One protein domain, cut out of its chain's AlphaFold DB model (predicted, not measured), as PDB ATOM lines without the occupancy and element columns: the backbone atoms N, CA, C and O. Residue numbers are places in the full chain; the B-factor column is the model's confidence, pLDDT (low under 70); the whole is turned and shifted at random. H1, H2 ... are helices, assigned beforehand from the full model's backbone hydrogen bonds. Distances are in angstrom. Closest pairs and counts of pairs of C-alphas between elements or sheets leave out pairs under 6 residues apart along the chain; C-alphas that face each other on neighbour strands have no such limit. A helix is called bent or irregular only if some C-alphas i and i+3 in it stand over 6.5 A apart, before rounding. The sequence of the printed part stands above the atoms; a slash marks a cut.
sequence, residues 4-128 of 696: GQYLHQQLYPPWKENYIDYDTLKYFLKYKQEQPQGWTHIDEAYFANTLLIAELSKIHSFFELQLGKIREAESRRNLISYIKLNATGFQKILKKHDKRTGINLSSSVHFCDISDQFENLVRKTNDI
ATOM      1  N   GLY A   4      85.142  28.188  27.394       79.81
ATOM      2  CA  GLY A   4      84.748  29.534  27.847       79.81
ATOM      3  C   GLY A   4      84.686  30.571  26.712       79.81
ATOM      4  O   GLY A   4      83.803  31.419  26.714       79.81
ATOM      5  N   GLN A   5      85.547  30.459  25.692       80.62
ATOM      6  CA  GLN A   5      85.496  31.316  24.496       80.62
ATOM      7  C   GLN A   5      84.297  30.969  23.603       80.62
ATOM      8  O   GLN A   5      83.662  31.862  23.057       80.62
ATOM      9  N   TYR A   6      83.978  29.675  23.478       82.81
ATOM     10  CA  TYR A   6      82.814  29.198  22.721       82.81
ATOM     11  C   TYR A   6      81.501  29.643  23.372       82.81
ATOM     12  O   TYR A   6      80.635  30.179  22.690       82.81
ATOM     13  N   LEU A   7      81.399  29.508  24.701       85.38
ATOM     14  CA  LEU A   7      80.312  30.068  25.500       85.38
ATOM     15  C   LEU A   7      80.160  31.561  25.183       85.38
ATOM     16  O   LEU A   7      79.112  31.957  24.693       85.38
ATOM     17  N   HIS A   8      81.223  32.356  25.344       82.94
ATOM     18  CA  HIS A   8      81.196  33.805  25.109       82.94
ATOM     19  C   HIS A   8      80.759  34.235  23.696       82.94
ATOM     20  O   HIS A   8      80.191  35.316  23.562       82.94
ATOM     21  N   GLN A   9      81.000  33.423  22.662       80.94
ATOM     22  CA  GLN A   9      80.545  33.694  21.290       80.94
ATOM     23  C   GLN A   9      79.077  33.312  21.044       80.94
ATOM     24  O   GLN A   9      78.446  33.886  20.167       80.94
ATOM     25  N   GLN A  10      78.540  32.350  21.800       79.56
ATOM     26  CA  GLN A  10      77.202  31.770  21.609       79.56
ATOM     27  C   GLN A  10      76.184  32.232  22.678       79.56
ATOM     28  O   GLN A  10      75.067  31.717  22.752       79.56
ATOM     29  N   LEU A  11      76.554  33.200  23.526       84.38
ATOM     30  CA  LEU A  11      75.651  33.855  24.478       84.38
ATOM     31  C   LEU A  11      74.616  34.716  23.741       84.38
ATOM     32  O   LEU A  11      74.987  35.644  23.026       84.38
ATOM     33  N   TYR A  12      73.326  34.514  24.020       82.94
ATOM     34  CA  TYR A  12      72.298  35.484  23.642       82.94
ATOM     35  C   TYR A  12      72.442  36.744  24.523       82.94
ATOM     36  O   TYR A  12      72.242  36.643  25.742       82.94
ATOM     37  N   PRO A  13      72.800  37.928  23.975       81.88
ATOM     38  CA  PRO A  13      73.256  39.055  24.795       81.88
ATOM     39  C   PRO A  13      72.261  39.542  25.864       81.88
ATOM     40  O   PRO A  13      72.707  39.761  26.992       81.88
ATOM     41  N   PRO A  14      70.936  39.640  25.602       86.25
ATOM     42  CA  PRO A  14      69.954  40.056  26.610       86.25
ATOM     43  C   PRO A  14      69.860  39.154  27.847       86.25
ATOM     44  O   PRO A  14      69.292  39.569  28.854       86.25
ATOM     45  N   TRP A  15      70.365  37.917  27.787       89.44
ATOM     46  CA  TRP A  15      70.262  36.942  28.879       89.44
ATOM     47  C   TRP A  15      71.613  36.598  29.519       89.44
ATOM     48  O   TRP A  15      71.654  35.733  30.394       89.44
ATOM     49  N   LYS A  16      72.701  37.277  29.122       86.94
ATOM     50  CA  LYS A  16      74.099  36.987  29.496       86.94
ATOM     51  C   LYS A  16      74.310  36.614  30.972       86.94
ATOM     52  O   LYS A  16      74.973  35.624  31.252       86.94
ATOM     53  N   GLU A  17      73.735  37.376  31.898       87.69
ATOM     54  CA  GLU A  17      73.912  37.210  33.354       87.69
ATOM     55  C   GLU A  17      73.274  35.921  33.914       87.69
ATOM     56  O   GLU A  17      73.664  35.423  34.971       87.69
ATOM     57  N   ASN A  18      72.311  35.348  33.187       90.94
ATOM     58  CA  ASN A  18      71.546  34.175  33.603       90.94
ATOM     59  C   ASN A  18      72.157  32.854  33.111       90.94
ATOM     60  O   ASN A  18      71.642  31.791  33.454       90.94
ATOM     61  N   TYR A  19      73.222  32.888  32.306       91.50
ATOM     62  CA  TYR A  19      73.980  31.689  31.929       91.50
ATOM     63  C   TYR A  19      74.898  31.222  33.069       91.50
ATOM     64  O   TYR A  19      75.178  31.968  34.008       91.50
ATOM     65  N   ILE A  20      75.388  29.986  32.972       90.69
ATOM     66  CA  ILE A  20      76.383  29.422  33.889       90.69
ATOM     67  C   ILE A  20      77.681  30.245  33.882       90.69
ATOM     68  O   ILE A  20      78.310  30.416  32.834       90.69
ATOM     69  N   ASP A  21      78.128  30.699  35.055       90.44
ATOM     70  CA  ASP A  21      79.437  31.333  35.236       90.44
ATOM     71  C   ASP A  21      80.550  30.274  35.250       90.44
ATOM     72  O   ASP A  21      81.176  29.929  36.259       90.44
ATOM     73  N   TYR A  22      80.778  29.721  34.061       90.44
ATOM     74  CA  TYR A  22      81.784  28.703  33.819       90.44
ATOM     75  C   TYR A  22      83.196  29.188  34.170       90.44
ATOM     76  O   TYR A  22      84.030  28.375  34.564       90.44
ATOM     77  N   ASP A  23      83.492  30.484  34.029       87.75
ATOM     78  CA  ASP A  23      84.843  31.003  34.224       87.75
ATOM     79  C   ASP A  23      85.174  31.267  35.702       87.75
ATOM     80  O   ASP A  23      86.285  30.916  36.112       87.75
ATOM     81  N   THR A  24      84.224  31.715  36.533       88.12
ATOM     82  CA  THR A  24      84.404  31.769  37.998       88.12
ATOM     83  C   THR A  24      84.480  30.367  38.607       88.12
ATOM     84  O   THR A  24      85.398  30.089  39.383       88.12
ATOM     85  N   LEU A  25      83.613  29.430  38.193       88.50
ATOM     86  CA  LEU A  25      83.702  28.020  38.612       88.50
ATOM     87  C   LEU A  25      85.067  27.408  38.235       88.50
ATOM     88  O   LEU A  25      85.735  26.770  39.051       88.50
ATOM     89  N   LYS A  26      85.527  27.647  36.999       88.94
ATOM     90  CA  LYS A  26      86.836  27.205  36.488       88.94
ATOM     91  C   LYS A  26      88.011  27.859  37.221       88.94
ATOM     92  O   LYS A  26      89.059  27.218  37.328       88.94
ATOM     93  N   TYR A  27      87.869  29.108  37.670       88.50
ATOM     94  CA  TYR A  27      88.875  29.809  38.466       88.50
ATOM     95  C   TYR A  27      88.970  29.218  39.875       88.50
ATOM     96  O   TYR A  27      90.071  28.872  40.293       88.50
ATOM     97  N   PHE A  28      87.839  28.981  40.552       86.81
ATOM     98  CA  PHE A  28      87.801  28.316  41.862       86.81
ATOM     99  C   PHE A  28      88.505  26.945  41.824       86.81
ATOM    100  O   PHE A  28      89.418  26.694  42.612       86.81
ATOM    101  N   LEU A  29      88.179  26.112  40.823       86.50
ATOM    102  CA  LEU A  29      88.833  24.817  40.564       86.50
ATOM    103  C   LEU A  29      90.325  24.905  40.196       86.50
ATOM    104  O   LEU A  29      90.989  23.871  40.110       86.50
ATOM    105  N   LYS A  30      90.859  26.093  39.885       86.88
ATOM    106  CA  LYS A  30      92.301  26.305  39.699       86.88
ATOM    107  C   LYS A  30      92.929  26.793  41.005       86.88
ATOM    108  O   LYS A  30      93.790  26.105  41.537       86.88
ATOM    109  N   TYR A  31      92.420  27.893  41.548       85.81
ATOM    110  CA  TYR A  31      92.927  28.539  42.755       85.81
ATOM    111  C   TYR A  31      93.014  27.592  43.962       85.81
ATOM    112  O   TYR A  31      94.009  27.604  44.680       85.81
ATOM    113  N   LYS A  32      92.011  26.726  44.171       82.25
ATOM    114  CA  LYS A  32      92.033  25.744  45.270       82.25
ATOM    115  C   LYS A  32      93.038  24.612  45.066       82.25
ATOM    116  O   LYS A  32      93.611  24.135  46.037       82.25
ATOM    117  N   GLN A  33      93.298  24.220  43.821       75.44
ATOM    118  CA  GLN A  33      94.276  23.180  43.494       75.44
ATOM    119  C   GLN A  33      95.730  23.680  43.589       75.44
ATOM    120  O   GLN A  33      96.640  22.876  43.747       75.44
ATOM    121  N   GLU A  34      95.941  24.998  43.538       80.06
ATOM    122  CA  GLU A  34      97.244  25.651  43.738       80.06
ATOM    123  C   GLU A  34      97.573  25.908  45.227       80.06
ATOM    124  O   GLU A  34      98.664  26.380  45.542       80.06
ATOM    125  N   GLN A  35      96.663  25.598  46.162       81.50
ATOM    126  CA  GLN A  35      96.919  25.743  47.600       81.50
ATOM    127  C   GLN A  35      97.623  24.511  48.199       81.50
ATOM    128  O   GLN A  35      97.311  23.381  47.821       81.50
ATOM    129  N   PRO A  36      98.509  24.685  49.201       72.12
ATOM    130  CA  PRO A  36      99.335  23.600  49.744       72.12
ATOM    131  C   PRO A  36      98.570  22.513  50.522       72.12
ATOM    132  O   PRO A  36      99.169  21.508  50.889       72.12
ATOM    133  N   GLN A  37      97.268  22.688  50.782       72.12
ATOM    134  CA  GLN A  37      96.401  21.643  51.353       72.12
ATOM    135  C   GLN A  37      95.632  20.838  50.286       72.12
ATOM    136  O   GLN A  37      94.957  19.869  50.626       72.12
ATOM    137  N   GLY A  38      95.749  21.200  49.003       76.19
ATOM    138  CA  GLY A  38      95.044  20.546  47.903       76.19
ATOM    139  C   GLY A  38      93.523  20.723  47.958       76.19
ATOM    140  O   GLY A  38      93.002  21.681  48.528       76.19
ATOM    141  N   TRP A  39      92.802  19.791  47.331       84.81
ATOM    142  CA  TRP A  39      91.338  19.774  47.319       84.81
ATOM    143  C   TRP A  39      90.796  19.060  48.562       84.81
ATOM    144  O   TRP A  39      91.034  17.865  48.741       84.81
ATOM    145  N   THR A  40      90.072  19.778  49.422       84.44
ATOM    146  CA  THR A  40      89.532  19.216  50.672       84.44
ATOM    147  C   THR A  40      88.060  18.815  50.546       84.44
ATOM    148  O   THR A  40      87.323  19.342  49.714       84.44
ATOM    149  N   HIS A  41      87.571  17.951  51.444       79.56
ATOM    150  CA  HIS A  41      86.135  17.642  51.542       79.56
ATOM    151  C   HIS A  41      85.254  18.869  51.865       79.56
ATOM    152  O   HIS A  41      84.056  18.846  51.594       79.56
ATOM    153  N   ILE A  42      85.828  19.940  52.427       81.38
ATOM    154  CA  ILE A  42      85.115  21.202  52.676       81.38
ATOM    155  C   ILE A  42      84.968  21.983  51.361       81.38
ATOM    156  O   ILE A  42      83.902  22.533  51.090       81.38
ATOM    157  N   ASP A  43      86.001  21.974  50.515       81.88
ATOM    158  CA  ASP A  43      85.965  22.582  49.181       81.88
ATOM    159  C   ASP A  43      85.032  21.827  48.231       81.88
ATOM    160  O   ASP A  43      84.255  22.464  47.524       81.88
ATOM    161  N   GLU A  44      85.033  20.492  48.285       84.62
ATOM    162  CA  GLU A  44      84.053  19.625  47.615       84.62
ATOM    163  C   GLU A  44      82.620  20.014  48.014       84.62
ATOM    164  O   GLU A  44      81.784  20.318  47.161       84.62
ATOM    165  N   ALA A  45      82.339  20.072  49.322       79.75
ATOM    166  CA  ALA A  45      81.015  20.401  49.832       79.75
ATOM    167  C   ALA A  45      80.566  21.824  49.456       79.75
ATOM    168  O   ALA A  45      79.383  22.024  49.175       79.75
ATOM    169  N   TYR A  46      81.483  22.793  49.417       82.88
ATOM    170  CA  TYR A  46      81.208  24.166  48.986       82.88
ATOM    171  C   TYR A  46      80.987  24.261  47.467       82.88
ATOM    172  O   TYR A  46      80.021  24.874  47.008       82.88
ATOM    173  N   PHE A  47      81.836  23.613  46.668       84.62
ATOM    174  CA  PHE A  47      81.732  23.609  45.210       84.62
ATOM    175  C   PHE A  47      80.440  22.932  44.735       84.62
ATOM    176  O   PHE A  47      79.691  23.519  43.952       84.62
ATOM    177  N   ALA A  48      80.133  21.745  45.263       80.94
ATOM    178  CA  ALA A  48      78.908  21.022  44.950       80.94
ATOM    179  C   ALA A  48      77.662  21.743  45.492       80.94
ATOM    180  O   ALA A  48      76.788  22.136  44.719       80.94
ATOM    181  N   ASN A  49      77.572  21.942  46.813       77.75
ATOM    182  CA  ASN A  49      76.307  22.325  47.449       77.75
ATOM    183  C   ASN A  49      76.058  23.837  47.504       77.75
ATOM    184  O   ASN A  49      74.918  24.248  47.710       77.75
ATOM    185  N   THR A  50      77.091  24.672  47.349       77.50
ATOM    186  CA  THR A  50      76.934  26.135  47.287       77.50
ATOM    187  C   THR A  50      77.032  26.636  45.852       77.50
ATOM    188  O   THR A  50      76.075  27.230  45.368       77.50
ATOM    189  N   LEU A  51      78.139  26.381  45.144       81.19
ATOM    190  CA  LEU A  51      78.366  26.990  43.826       81.19
ATOM    191  C   LEU A  51      77.524  26.344  42.711       81.19
ATOM    192  O   LEU A  51      76.755  27.043  42.051       81.19
ATOM    193  N   LEU A  52      77.617  25.023  42.507       84.81
ATOM    194  CA  LEU A  52      76.881  24.352  41.425       84.81
ATOM    195  C   LEU A  52      75.359  24.371  41.640       84.81
ATOM    196  O   LEU A  52      74.623  24.618  40.685       84.81
ATOM    197  N   ILE A  53      74.876  24.170  42.873       84.12
ATOM    198  CA  ILE A  53      73.434  24.246  43.174       84.12
ATOM    199  C   ILE A  53      72.889  25.677  43.025       84.12
ATOM    200  O   ILE A  53      71.772  25.836  42.528       84.12
ATOM    201  N   ALA A  54      73.646  26.725  43.382       84.69
ATOM    202  CA  ALA A  54      73.204  28.104  43.153       84.69
ATOM    203  C   ALA A  54      73.072  28.420  41.655       84.69
ATOM    204  O   ALA A  54      72.045  28.955  41.236       84.69
ATOM    205  N   GLU A  55      74.053  28.025  40.840       88.62
ATOM    206  CA  GLU A  55      74.002  28.213  39.384       88.62
ATOM    207  C   GLU A  55      72.869  27.407  38.731       88.62
ATOM    208  O   GLU A  55      72.157  27.928  37.872       88.62
ATOM    209  N   LEU A  56      72.634  26.167  39.176       87.69
ATOM    210  CA  LEU A  56      71.522  25.343  38.695       87.69
ATOM    211  C   LEU A  56      70.167  25.976  39.059       87.69
ATOM    212  O   LEU A  56      69.286  26.096  38.208       87.69
ATOM    213  N   SER A  57      70.021  26.466  40.292       86.62
ATOM    214  CA  SER A  57      68.822  27.167  40.769       86.62
ATOM    215  C   SER A  57      68.572  28.491  40.025       86.62
ATOM    216  O   SER A  57      67.434  28.794  39.651       86.62
ATOM    217  N   LYS A  58      69.632  29.256  39.716       91.88
ATOM    218  CA  LYS A  58      69.576  30.455  38.857       91.88
ATOM    219  C   LYS A  58      69.017  30.114  37.474       91.88
ATOM    220  O   LYS A  58      68.093  30.768  37.001       91.88
ATOM    221  N   ILE A  59      69.533  29.054  36.855       89.75
ATOM    222  CA  ILE A  59      69.141  28.636  35.504       89.75
ATOM    223  C   ILE A  59      67.704  28.087  35.471       89.75
ATOM    224  O   ILE A  59      66.943  28.455  34.578       89.75
ATOM    225  N   HIS A  60      67.278  27.300  36.465       86.62
ATOM    226  CA  HIS A  60      65.885  26.840  36.573       86.62
ATOM    227  C   HIS A  60      64.889  27.982  36.844       86.62
ATOM    228  O   HIS A  60      63.825  28.027  36.228       86.62
ATOM    229  N   SER A  61      65.218  28.922  37.735       88.12
ATOM    230  CA  SER A  61      64.330  30.057  38.035       88.12
ATOM    231  C   SER A  61      64.214  31.033  36.862       88.12
ATOM    232  O   SER A  61      63.111  31.484  36.553       88.12
ATOM    233  N   PHE A  62      65.309  31.295  36.141       90.56
ATOM    234  CA  PHE A  62      65.258  32.047  34.888       90.56
ATOM    235  C   PHE A  62      64.458  31.308  33.805       90.56
ATOM    236  O   PHE A  62      63.646  31.930  33.120       90.56
ATOM    237  N   PHE A  63      64.641  29.989  33.678       89.75
ATOM    238  CA  PHE A  63      63.906  29.161  32.723       89.75
ATOM    239  C   PHE A  63      62.386  29.287  32.899       89.75
ATOM    240  O   PHE A  63      61.711  29.671  31.948       89.75
ATOM    241  N   GLU A  64      61.842  29.056  34.100       87.38
ATOM    242  CA  GLU A  64      60.390  29.171  34.338       87.38
ATOM    243  C   GLU A  64      59.877  30.611  34.102       87.38
ATOM    244  O   GLU A  64      58.788  30.808  33.556       87.38
ATOM    245  N   LEU A  65      60.685  31.632  34.428       88.25
ATOM    246  CA  LEU A  65      60.368  33.046  34.172       88.25
ATOM    247  C   LEU A  65      60.348  33.431  32.685       88.25
ATOM    248  O   LEU A  65      59.692  34.419  32.342       88.25
ATOM    249  N   GLN A  66      61.064  32.713  31.814       88.19
ATOM    250  CA  GLN A  66      60.951  32.874  30.359       88.19
ATOM    251  C   GLN A  66      59.871  31.971  29.765       88.19
ATOM    252  O   GLN A  66      59.191  32.389  28.833       88.19
ATOM    253  N   LEU A  67      59.659  30.777  30.325       84.62
ATOM    254  CA  LEU A  67      58.660  29.814  29.861       84.62
ATOM    255  C   LEU A  67      57.249  30.425  29.843       84.62
ATOM    256  O   LEU A  67      56.547  30.331  28.842       84.62
ATOM    257  N   GLY A  68      56.879  31.154  30.903       79.44
ATOM    258  CA  GLY A  68      55.615  31.902  30.980       79.44
ATOM    259  C   GLY A  68      55.525  33.154  30.089       79.44
ATOM    260  O   GLY A  68      54.505  33.841  30.113       79.44
ATOM    261  N   LYS A  69      56.578  33.484  29.327       83.25
ATOM    262  CA  LYS A  69      56.640  34.634  28.404       83.25
ATOM    263  C   LYS A  69      56.738  34.229  26.935       83.25
ATOM    264  O   LYS A  69      56.646  35.106  26.076       83.25
ATOM    265  N   ILE A  70      56.924  32.943  26.621       80.44
ATOM    266  CA  ILE A  70      57.044  32.499  25.231       80.44
ATOM    267  C   ILE A  70      55.699  32.678  24.522       80.44
ATOM    268  O   ILE A  70      54.732  31.979  24.806       80.44
ATOM    269  N   ARG A  71      55.668  33.615  23.576       68.94
ATOM    270  CA  ARG A  71      54.601  33.766  22.573       68.94
ATOM    271  C   ARG A  71      55.126  33.532  21.160       68.94
ATOM    272  O   ARG A  71      54.428  33.007  20.306       68.94
ATOM    273  N   GLU A  72      56.390  33.882  20.940       70.12
ATOM    274  CA  GLU A  72      57.027  33.909  19.628       70.12
ATOM    275  C   GLU A  72      57.961  32.717  19.403       70.12
ATOM    276  O   GLU A  72      58.647  32.231  20.309       70.12
ATOM    277  N   ALA A  73      58.052  32.304  18.142       67.38
ATOM    278  CA  ALA A  73      58.872  31.185  17.701       67.38
ATOM    279  C   ALA A  73      60.388  31.428  17.929       67.38
ATOM    280  O   ALA A  73      61.100  30.524  18.372       67.38
ATOM    281  N   GLU A  74      60.869  32.661  17.714       72.69
ATOM    282  CA  GLU A  74      62.258  33.076  17.987       72.69
ATOM    283  C   GLU A  74      62.579  33.032  19.493       72.69
ATOM    284  O   GLU A  74      63.608  32.488  19.894       72.69
ATOM    285  N   SER A  75      61.652  33.484  20.347       78.94
ATOM    286  CA  SER A  75      61.782  33.380  21.807       78.94
ATOM    287  C   SER A  75      61.896  31.921  22.284       78.94
ATOM    288  O   SER A  75      62.732  31.620  23.141       78.94
ATOM    289  N   ARG A  76      61.128  30.991  21.690       81.25
ATOM    290  CA  ARG A  76      61.224  29.545  21.983       81.25
ATOM    291  C   ARG A  76      62.585  28.969  21.579       81.25
ATOM    292  O   ARG A  76      63.227  28.302  22.391       81.25
ATOM    293  N   ARG A  77      63.053  29.265  20.358       78.12
ATOM    294  CA  ARG A  77      64.386  28.876  19.848       78.12
ATOM    295  C   ARG A  77      65.501  29.367  20.772       78.12
ATOM    296  O   ARG A  77      66.370  28.582  21.151       78.12
ATOM    297  N   ASN A  78      65.452  30.634  21.181       84.31
ATOM    298  CA  ASN A  78      66.459  31.224  22.062       84.31
ATOM    299  C   ASN A  78      66.503  30.518  23.425       84.31
ATOM    300  O   ASN A  78      67.595  30.223  23.916       84.31
ATOM    301  N   LEU A  79      65.350  30.160  24.010       88.44
ATOM    302  CA  LEU A  79      65.308  29.402  25.269       88.44
ATOM    303  C   LEU A  79      65.865  27.978  25.112       88.44
ATOM    304  O   LEU A  79      66.643  27.535  25.957       88.44
ATOM    305  N   ILE A  80      65.559  27.287  24.011       84.88
ATOM    306  CA  ILE A  80      66.131  25.965  23.706       84.88
ATOM    307  C   ILE A  80      67.661  26.044  23.571       84.88
ATOM    308  O   ILE A  80      68.370  25.209  24.136       84.88
ATOM    309  N   SER A  81      68.194  27.061  22.886       84.75
ATOM    310  CA  SER A  81      69.643  27.297  22.783       84.75
ATOM    311  C   SER A  81      70.283  27.622  24.139       84.75
ATOM    312  O   SER A  81      71.340  27.077  24.461       84.75
ATOM    313  N   TYR A  82      69.628  28.439  24.972       90.69
ATOM    314  CA  TYR A  82      70.043  28.709  26.352       90.69
ATOM    315  C   TYR A  82      70.125  27.417  27.184       90.69
ATOM    316  O   TYR A  82      71.140  27.181  27.841       90.69
ATOM    317  N   ILE A  83      69.124  26.534  27.107       88.75
ATOM    318  CA  ILE A  83      69.129  25.237  27.804       88.75
ATOM    319  C   ILE A  83      70.283  24.352  27.301       88.75
ATOM    320  O   ILE A  83      71.106  23.906  28.102       88.75
ATOM    321  N   LYS A  84      70.395  24.146  25.977       88.00
ATOM    322  CA  LYS A  84      71.442  23.318  25.340       88.00
ATOM    323  C   LYS A  84      72.862  23.797  25.716       88.00
ATOM    324  O   LYS A  84      73.739  22.980  26.020       88.00
ATOM    325  N   LEU A  85      73.097  25.113  25.745       89.19
ATOM    326  CA  LEU A  85      74.409  25.695  26.056       89.19
ATOM    327  C   LEU A  85      74.760  25.597  27.552       89.19
ATOM    328  O   LEU A  85      75.889  25.228  27.885       89.19
ATOM    329  N   ASN A  86      73.799  25.833  28.453       92.00
ATOM    330  CA  ASN A  86      73.998  25.658  29.896       92.00
ATOM    331  C   ASN A  86      74.220  24.187  30.282       92.00
ATOM    332  O   ASN A  86      75.149  23.895  31.035       92.00
ATOM    333  N   ALA A  87      73.455  23.252  29.706       89.75
ATOM    334  CA  ALA A  87      73.650  21.813  29.900       89.75
ATOM    335  C   ALA A  87      75.069  21.372  29.500       89.75
ATOM    336  O   ALA A  87      75.756  20.670  30.246       89.75
ATOM    337  N   THR A  88      75.553  21.868  28.355       88.81
ATOM    338  CA  THR A  88      76.939  21.661  27.912       88.81
ATOM    339  C   THR A  88      77.935  22.245  28.921       88.81
ATOM    340  O   THR A  88      78.936  21.600  29.234       88.81
ATOM    341  N   GLY A  89      77.662  23.428  29.478       89.94
ATOM    342  CA  GLY A  89      78.477  24.046  30.526       89.94
ATOM    343  C   GLY A  89      78.594  23.192  31.792       89.94
ATOM    344  O   GLY A  89      79.715  22.943  32.242       89.94
ATOM    345  N   PHE A  90      77.478  22.663  32.307       90.38
ATOM    346  CA  PHE A  90      77.480  21.736  33.446       90.38
ATOM    347  C   PHE A  90      78.262  20.453  33.145       90.38
ATOM    348  O   PHE A  90      79.156  20.081  33.907       90.38
ATOM    349  N   GLN A  91      78.025  19.813  31.996       89.62
ATOM    350  CA  GLN A  91      78.788  18.625  31.596       89.62
ATOM    351  C   GLN A  91      80.297  18.905  31.465       89.62
ATOM    352  O   GLN A  91      81.114  18.037  31.784       89.62
ATOM    353  N   LYS A  92      80.697  20.096  30.995       89.75
ATOM    354  CA  LYS A  92      82.113  20.482  30.875       89.75
ATOM    355  C   LYS A  92      82.749  20.812  32.226       89.75
ATOM    356  O   LYS A  92      83.908  20.444  32.416       89.75
ATOM    357  N   ILE A  93      82.040  21.467  33.152       89.88
ATOM    358  CA  ILE A  93      82.603  21.795  34.471       89.88
ATOM    359  C   ILE A  93      82.684  20.558  35.372       89.88
ATOM    360  O   ILE A  93      83.724  20.361  35.990       89.88
ATOM    361  N   LEU A  94      81.684  19.664  35.352       89.44
ATOM    362  CA  LEU A  94      81.721  18.381  36.070       89.44
ATOM    363  C   LEU A  94      82.867  17.491  35.563       89.44
ATOM    364  O   LEU A  94      83.724  17.085  36.339       89.44
ATOM    365  N   LYS A  95      82.999  17.290  34.243       89.00
ATOM    366  CA  LYS A  95      84.139  16.533  33.681       89.00
ATOM    367  C   LYS A  95      85.501  17.180  33.975       89.00
ATOM    368  O   LYS A  95      86.516  16.484  33.989       89.00
ATOM    369  N   LYS A  96      85.550  18.499  34.203       88.38
ATOM    370  CA  LYS A  96      86.778  19.204  34.599       88.38
ATOM    371  C   LYS A  96      87.069  19.099  36.099       88.38
ATOM    372  O   LYS A  96      88.244  19.033  36.453       88.38
ATOM    373  N   HIS A  97      86.038  19.089  36.940       88.75
ATOM    374  CA  HIS A  97      86.134  18.777  38.360       88.75
ATOM    375  C   HIS A  97      86.706  17.368  38.534       88.75
ATOM    376  O   HIS A  97      87.814  17.225  39.039       88.75
ATOM    377  N   ASP A  98      86.043  16.361  37.966       89.56
ATOM    378  CA  ASP A  98      86.379  14.953  38.180       89.56
ATOM    379  C   ASP A  98      87.797  14.599  37.661       89.56
ATOM    380  O   ASP A  98      88.525  13.873  38.337       89.56
ATOM    381  N   LYS A  99      88.268  15.185  36.533       88.06
ATOM    382  CA  LYS A  99      89.686  15.052  36.086       88.06
ATOM    383  C   LYS A  99      90.678  15.639  37.108       88.06
ATOM    384  O   LYS A  99      91.815  15.182  37.179       88.06
ATOM    385  N   ARG A 100      90.298  16.692  37.837       83.75
ATOM    386  CA  ARG A 100      91.197  17.473  38.705       83.75
ATOM    387  C   ARG A 100      91.222  17.021  40.153       83.75
ATOM    388  O   ARG A 100      92.280  17.106  40.767       83.75
ATOM    389  N   THR A 101      90.086  16.600  40.692       83.69
ATOM    390  CA  THR A 101      89.928  16.253  42.111       83.69
ATOM    391  C   THR A 101      90.010  14.748  42.347       83.69
ATOM    392  O   THR A 101      90.264  14.320  43.468       83.69
ATOM    393  N   GLY A 102      89.794  13.935  41.304       79.44
ATOM    394  CA  GLY A 102      89.662  12.479  41.411       79.44
ATOM    395  C   GLY A 102      88.342  12.025  42.047       79.44
ATOM    396  O   GLY A 102      88.076  10.826  42.114       79.44
ATOM    397  N   ILE A 103      87.499  12.965  42.488       82.00
ATOM    398  CA  ILE A 103      86.182  12.701  43.065       82.00
ATOM    399  C   ILE A 103      85.162  12.715  41.925       82.00
ATOM    400  O   ILE A 103      85.059  13.684  41.178       82.00
ATOM    401  N   ASN A 104      84.418  11.620  41.777       82.69
ATOM    402  CA  ASN A 104      83.443  11.430  40.702       82.69
ATOM    403  C   ASN A 104      82.109  12.121  41.043       82.69
ATOM    404  O   ASN A 104      81.127  11.474  41.415       82.69
ATOM    405  N   LEU A 105      82.087  13.453  40.943       80.62
ATOM    406  CA  LEU A 105      80.907  14.264  41.237       80.62
ATOM    407  C   LEU A 105      79.836  14.125  40.149       80.62
ATOM    408  O   LEU A 105      78.647  14.231  40.451       80.62
ATOM    409  N   SER A 106      80.222  13.809  38.907       73.19
ATOM    410  CA  SER A 106      79.268  13.522  37.825       73.19
ATOM    411  C   SER A 106      78.409  12.271  38.056       73.19
ATOM    412  O   SER A 106      77.333  12.171  37.474       73.19
ATOM    413  N   SER A 107      78.825  11.355  38.940       73.06
ATOM    414  CA  SER A 107      78.027  10.188  39.364       73.06
ATOM    415  C   SER A 107      77.295  10.388  40.703       73.06
ATOM    416  O   SER A 107      76.732   9.437  41.244       73.06
ATOM    417  N   SER A 108      77.303  11.602  41.264       75.31
ATOM    418  CA  SER A 108      76.584  11.930  42.503       75.31
ATOM    419  C   SER A 108      75.071  11.998  42.283       75.31
ATOM    420  O   SER A 108      74.619  12.465  41.240       75.31
ATOM    421  N   VAL A 109      74.278  11.629  43.296       66.19
ATOM    422  CA  VAL A 109      72.796  11.610  43.264       66.19
ATOM    423  C   VAL A 109      72.181  12.956  42.848       66.19
ATOM    424  O   VAL A 109      71.095  12.995  42.281       66.19
ATOM    425  N   HIS A 110      72.868  14.073  43.099       66.06
ATOM    426  CA  HIS A 110      72.399  15.404  42.700       66.06
ATOM    427  C   HIS A 110      72.685  15.764  41.232       66.06
ATOM    428  O   HIS A 110      72.078  16.701  40.715       66.06
ATOM    429  N   PHE A 111      73.604  15.055  40.565       73.50
ATOM    430  CA  PHE A 111      74.182  15.465  39.279       73.50
ATOM    431  C   PHE A 111      74.260  14.356  38.216       73.50
ATOM    432  O   PHE A 111      74.508  14.679  37.055       73.50
ATOM    433  N   CYS A 112      74.002  13.089  38.551       70.62
ATOM    434  CA  CYS A 112      73.939  11.992  37.579       70.62
ATOM    435  C   CYS A 112      72.890  12.256  36.485       70.62
ATOM    436  O   CYS A 112      73.178  12.141  35.294       70.62
ATOM    437  N   ASP A 113      71.717  12.742  36.891       77.38
ATOM    438  CA  ASP A 113      70.567  12.958  36.010       77.38
ATOM    439  C   ASP A 113      70.562  14.361  35.369       77.38
ATOM    440  O   ASP A 113      69.559  14.762  34.784       77.38
ATOM    441  N   ILE A 114      71.649  15.148  35.459       79.44
ATOM    442  CA  ILE A 114      71.678  16.536  34.938       79.44
ATOM    443  C   ILE A 114      71.345  16.598  33.441       79.44
ATOM    444  O   ILE A 114      70.685  17.534  32.990       79.44
ATOM    445  N   SER A 115      71.774  15.599  32.664       80.19
ATOM    446  CA  SER A 115      71.497  15.547  31.223       80.19
ATOM    447  C   SER A 115      70.002  15.355  30.957       80.19
ATOM    448  O   SER A 115      69.422  16.100  30.170       80.19
ATOM    449  N   ASP A 116      69.368  14.430  31.677       79.88
ATOM    450  CA  ASP A 116      67.939  14.126  31.592       79.88
ATOM    451  C   ASP A 116      67.081  15.278  32.134       79.88
ATOM    452  O   ASP A 116      66.037  15.590  31.564       79.88
ATOM    453  N   GLN A 117      67.527  15.966  33.192       84.06
ATOM    454  CA  GLN A 117      66.892  17.189  33.692       84.06
ATOM    455  C   GLN A 117      66.841  18.258  32.592       84.06
ATOM    456  O   GLN A 117      65.758  18.748  32.268       84.06
ATOM    457  N   PHE A 118      67.977  18.573  31.957       85.69
ATOM    458  CA  PHE A 118      68.011  19.546  30.862       85.69
ATOM    459  C   PHE A 118      67.260  19.071  29.609       85.69
ATOM    460  O   PHE A 118      66.590  19.889  28.977       85.69
ATOM    461  N   GLU A 119      67.285  17.779  29.261       82.25
ATOM    462  CA  GLU A 119      66.476  17.267  28.145       82.25
ATOM    463  C   GLU A 119      64.973  17.400  28.436       82.25
ATOM    464  O   GLU A 119      64.205  17.801  27.564       82.25
ATOM    465  N   ASN A 120      64.543  17.160  29.678       83.56
ATOM    466  CA  ASN A 120      63.160  17.381  30.097       83.56
ATOM    467  C   ASN A 120      62.759  18.868  30.060       83.56
ATOM    468  O   ASN A 120      61.613  19.157  29.714       83.56
ATOM    469  N   LEU A 121      63.676  19.816  30.308       84.06
ATOM    470  CA  LEU A 121      63.408  21.241  30.053       84.06
ATOM    471  C   LEU A 121      63.229  21.528  28.551       84.06
ATOM    472  O   LEU A 121      62.314  22.263  28.177       84.06
ATOM    473  N   VAL A 122      64.043  20.923  27.673       82.44
ATOM    474  CA  VAL A 122      63.869  21.046  26.209       82.44
ATOM    475  C   VAL A 122      62.526  20.459  25.764       82.44
ATOM    476  O   VAL A 122      61.820  21.105  24.995       82.44
ATOM    477  N   ARG A 123      62.126  19.287  26.282       77.94
ATOM    478  CA  ARG A 123      60.805  18.680  26.027       77.94
ATOM    479  C   ARG A 123      59.675  19.617  26.476       77.94
ATOM    480  O   ARG A 123      58.887  20.030  25.634       77.94
ATOM    481  N   LYS A 124      59.695  20.091  27.730       81.31
ATOM    482  CA  LYS A 124      58.729  21.070  28.278       81.31
ATOM    483  C   LYS A 124      58.641  22.363  27.450       81.31
ATOM    484  O   LYS A 124      57.582  22.973  27.386       81.31
ATOM    485  N   THR A 125      59.738  22.780  26.810       81.38
ATOM    486  CA  THR A 125      59.777  23.956  25.918       81.38
ATOM    487  C   THR A 125      59.204  23.657  24.529       81.38
ATOM    488  O   THR A 125      58.556  24.513  23.933       81.38
ATOM    489  N   ASN A 126      59.433  22.450  24.009       75.56
ATOM    490  CA  ASN A 126      58.904  21.989  22.726       75.56
ATOM    491  C   ASN A 126      57.411  21.646  22.779       75.56
ATOM    492  O   ASN A 126      56.732  21.835  21.776       75.56
ATOM    493  N   ASP A 127      56.897  21.196  23.924       73.06
ATOM    494  CA  ASP A 127      55.472  20.908  24.135       73.06
ATOM    495  C   ASP A 127      54.597  22.185  24.161       73.06
ATOM    496  O   ASP A 127      53.367  22.100  24.168       73.06
ATOM    497  N   ILE A 128      55.208  23.378  24.144       72.31
ATOM    498  CA  ILE A 128      54.493  24.654  24.031       72.31
ATOM    499  C   ILE A 128      54.033  24.869  22.584       72.31
ATOM    500  O   ILE A 128      54.808  25.233  21.689       72.31
TER     501      ILE A 128
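This is residues 4 to 128 of the 696 residues of the protein "Vacuolar transporter chaperone 4" of Choanephora cucurbitarum (UniProt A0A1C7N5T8). The domain is a long four-helix bundle lying lengthwise, in which the long helix H5 runs through the middle, H4 folds beside it as the other leg of a long hairpin, and H3 and H6 pack on different sides of H5. H1 and H2, two short helices at the beginning of the printed part, lie over H5 and H4, with H2 packing loosely on H4. The printed part has 125 residues with six named helices, H1 to H6 in order along the chain, and no named strand; the class is all helix. It is compact, with a radius of gyration of the C-alphas of 15.5 A, yet elongated in outline, with spans of 53 by 29 by 19 A.

H1, residues 4 to 10, is close to but not clearly touching H3, residues 22 to 31; the closest C-alphas, of Gly 4 and Asp 23, are 6.5 A apart. H1 is also close to but not clearly touching H5, residues 73 to 101, the closest C-alphas being those of Leu 7 and Leu 85 at 7.4 A. H2, residues 13 to 18, is irregular, with C-alphas 14 and 17 8.3 A apart. It only just touches H4, residues 41 to 67, with 3 pairs of C-alphas within 8 A, and H4 touches it with residues 58 to 62 alone; the closest C-alphas are those of Asn 18 and Ile 59, 6.3 A apart. H2 and H5 are near each other. H3, H4, H5 and H6, residues 114 to 126, form a bundle of four helices that is up and down, each running against the one before it in the chain. H5 is the hub, touching H3, H4 and H6. H3 and H5 run the same way at a shallow tilt of 11 degrees, with Tyr 22 and Gly 89 as closest C-alphas at 6.6 A; H5 touches H3 with residues 89 to 100 alone. H4 and H5 form a helical hairpin at a shallow tilt of 6 degrees, opposite ways, but only just touch, with 3 pairs of C-alphas within 8 A; the closest are those of Gln 66 and Leu 79, 7.5 A apart. H5 and H6 form another helical hairpin, opposite ways at a shallow tilt of 1 degree, with 15 pairs of C-alphas within 8 A and the closest, of Ile 80 and Val 122, 6.0 A apart. H3 and H6 are apart. Each O i to N i+4 pair in H1, H3, H5 and H6 is within hydrogen-bond range; in H4 it is 21 of 23, and in H2 0 of 2, beside 2 of 3 O i to N i+3 pairs.

H1 begins at C-alpha 4, at (84.748, 29.534, 27.847), and H2 and H3 follow it. H3 measures 14.3 A from first to last C-alpha. H4 measures 37.1 A and begins at C-alpha 41, at (86.135, 17.642, 51.542). H5, the longest helix with 29 residues, measures 42.2 A. H6 measures 18.5 A and ends at C-alpha 126, at (58.904, 21.989, 22.726).

The two C-alphas farthest apart, those of Pro 36 and Arg 71, are 53.3 A apart. The printed part has no cut. The links from H1 to H2, H2 to H3 and H4 to H5 are tight, that from H3 to H4 is short, and that from H5 to H6, residues 102 to 113, is long. Mean pLDDT of the printed part is 83.2; residues 71, 73 and 109 to 110 are under 70.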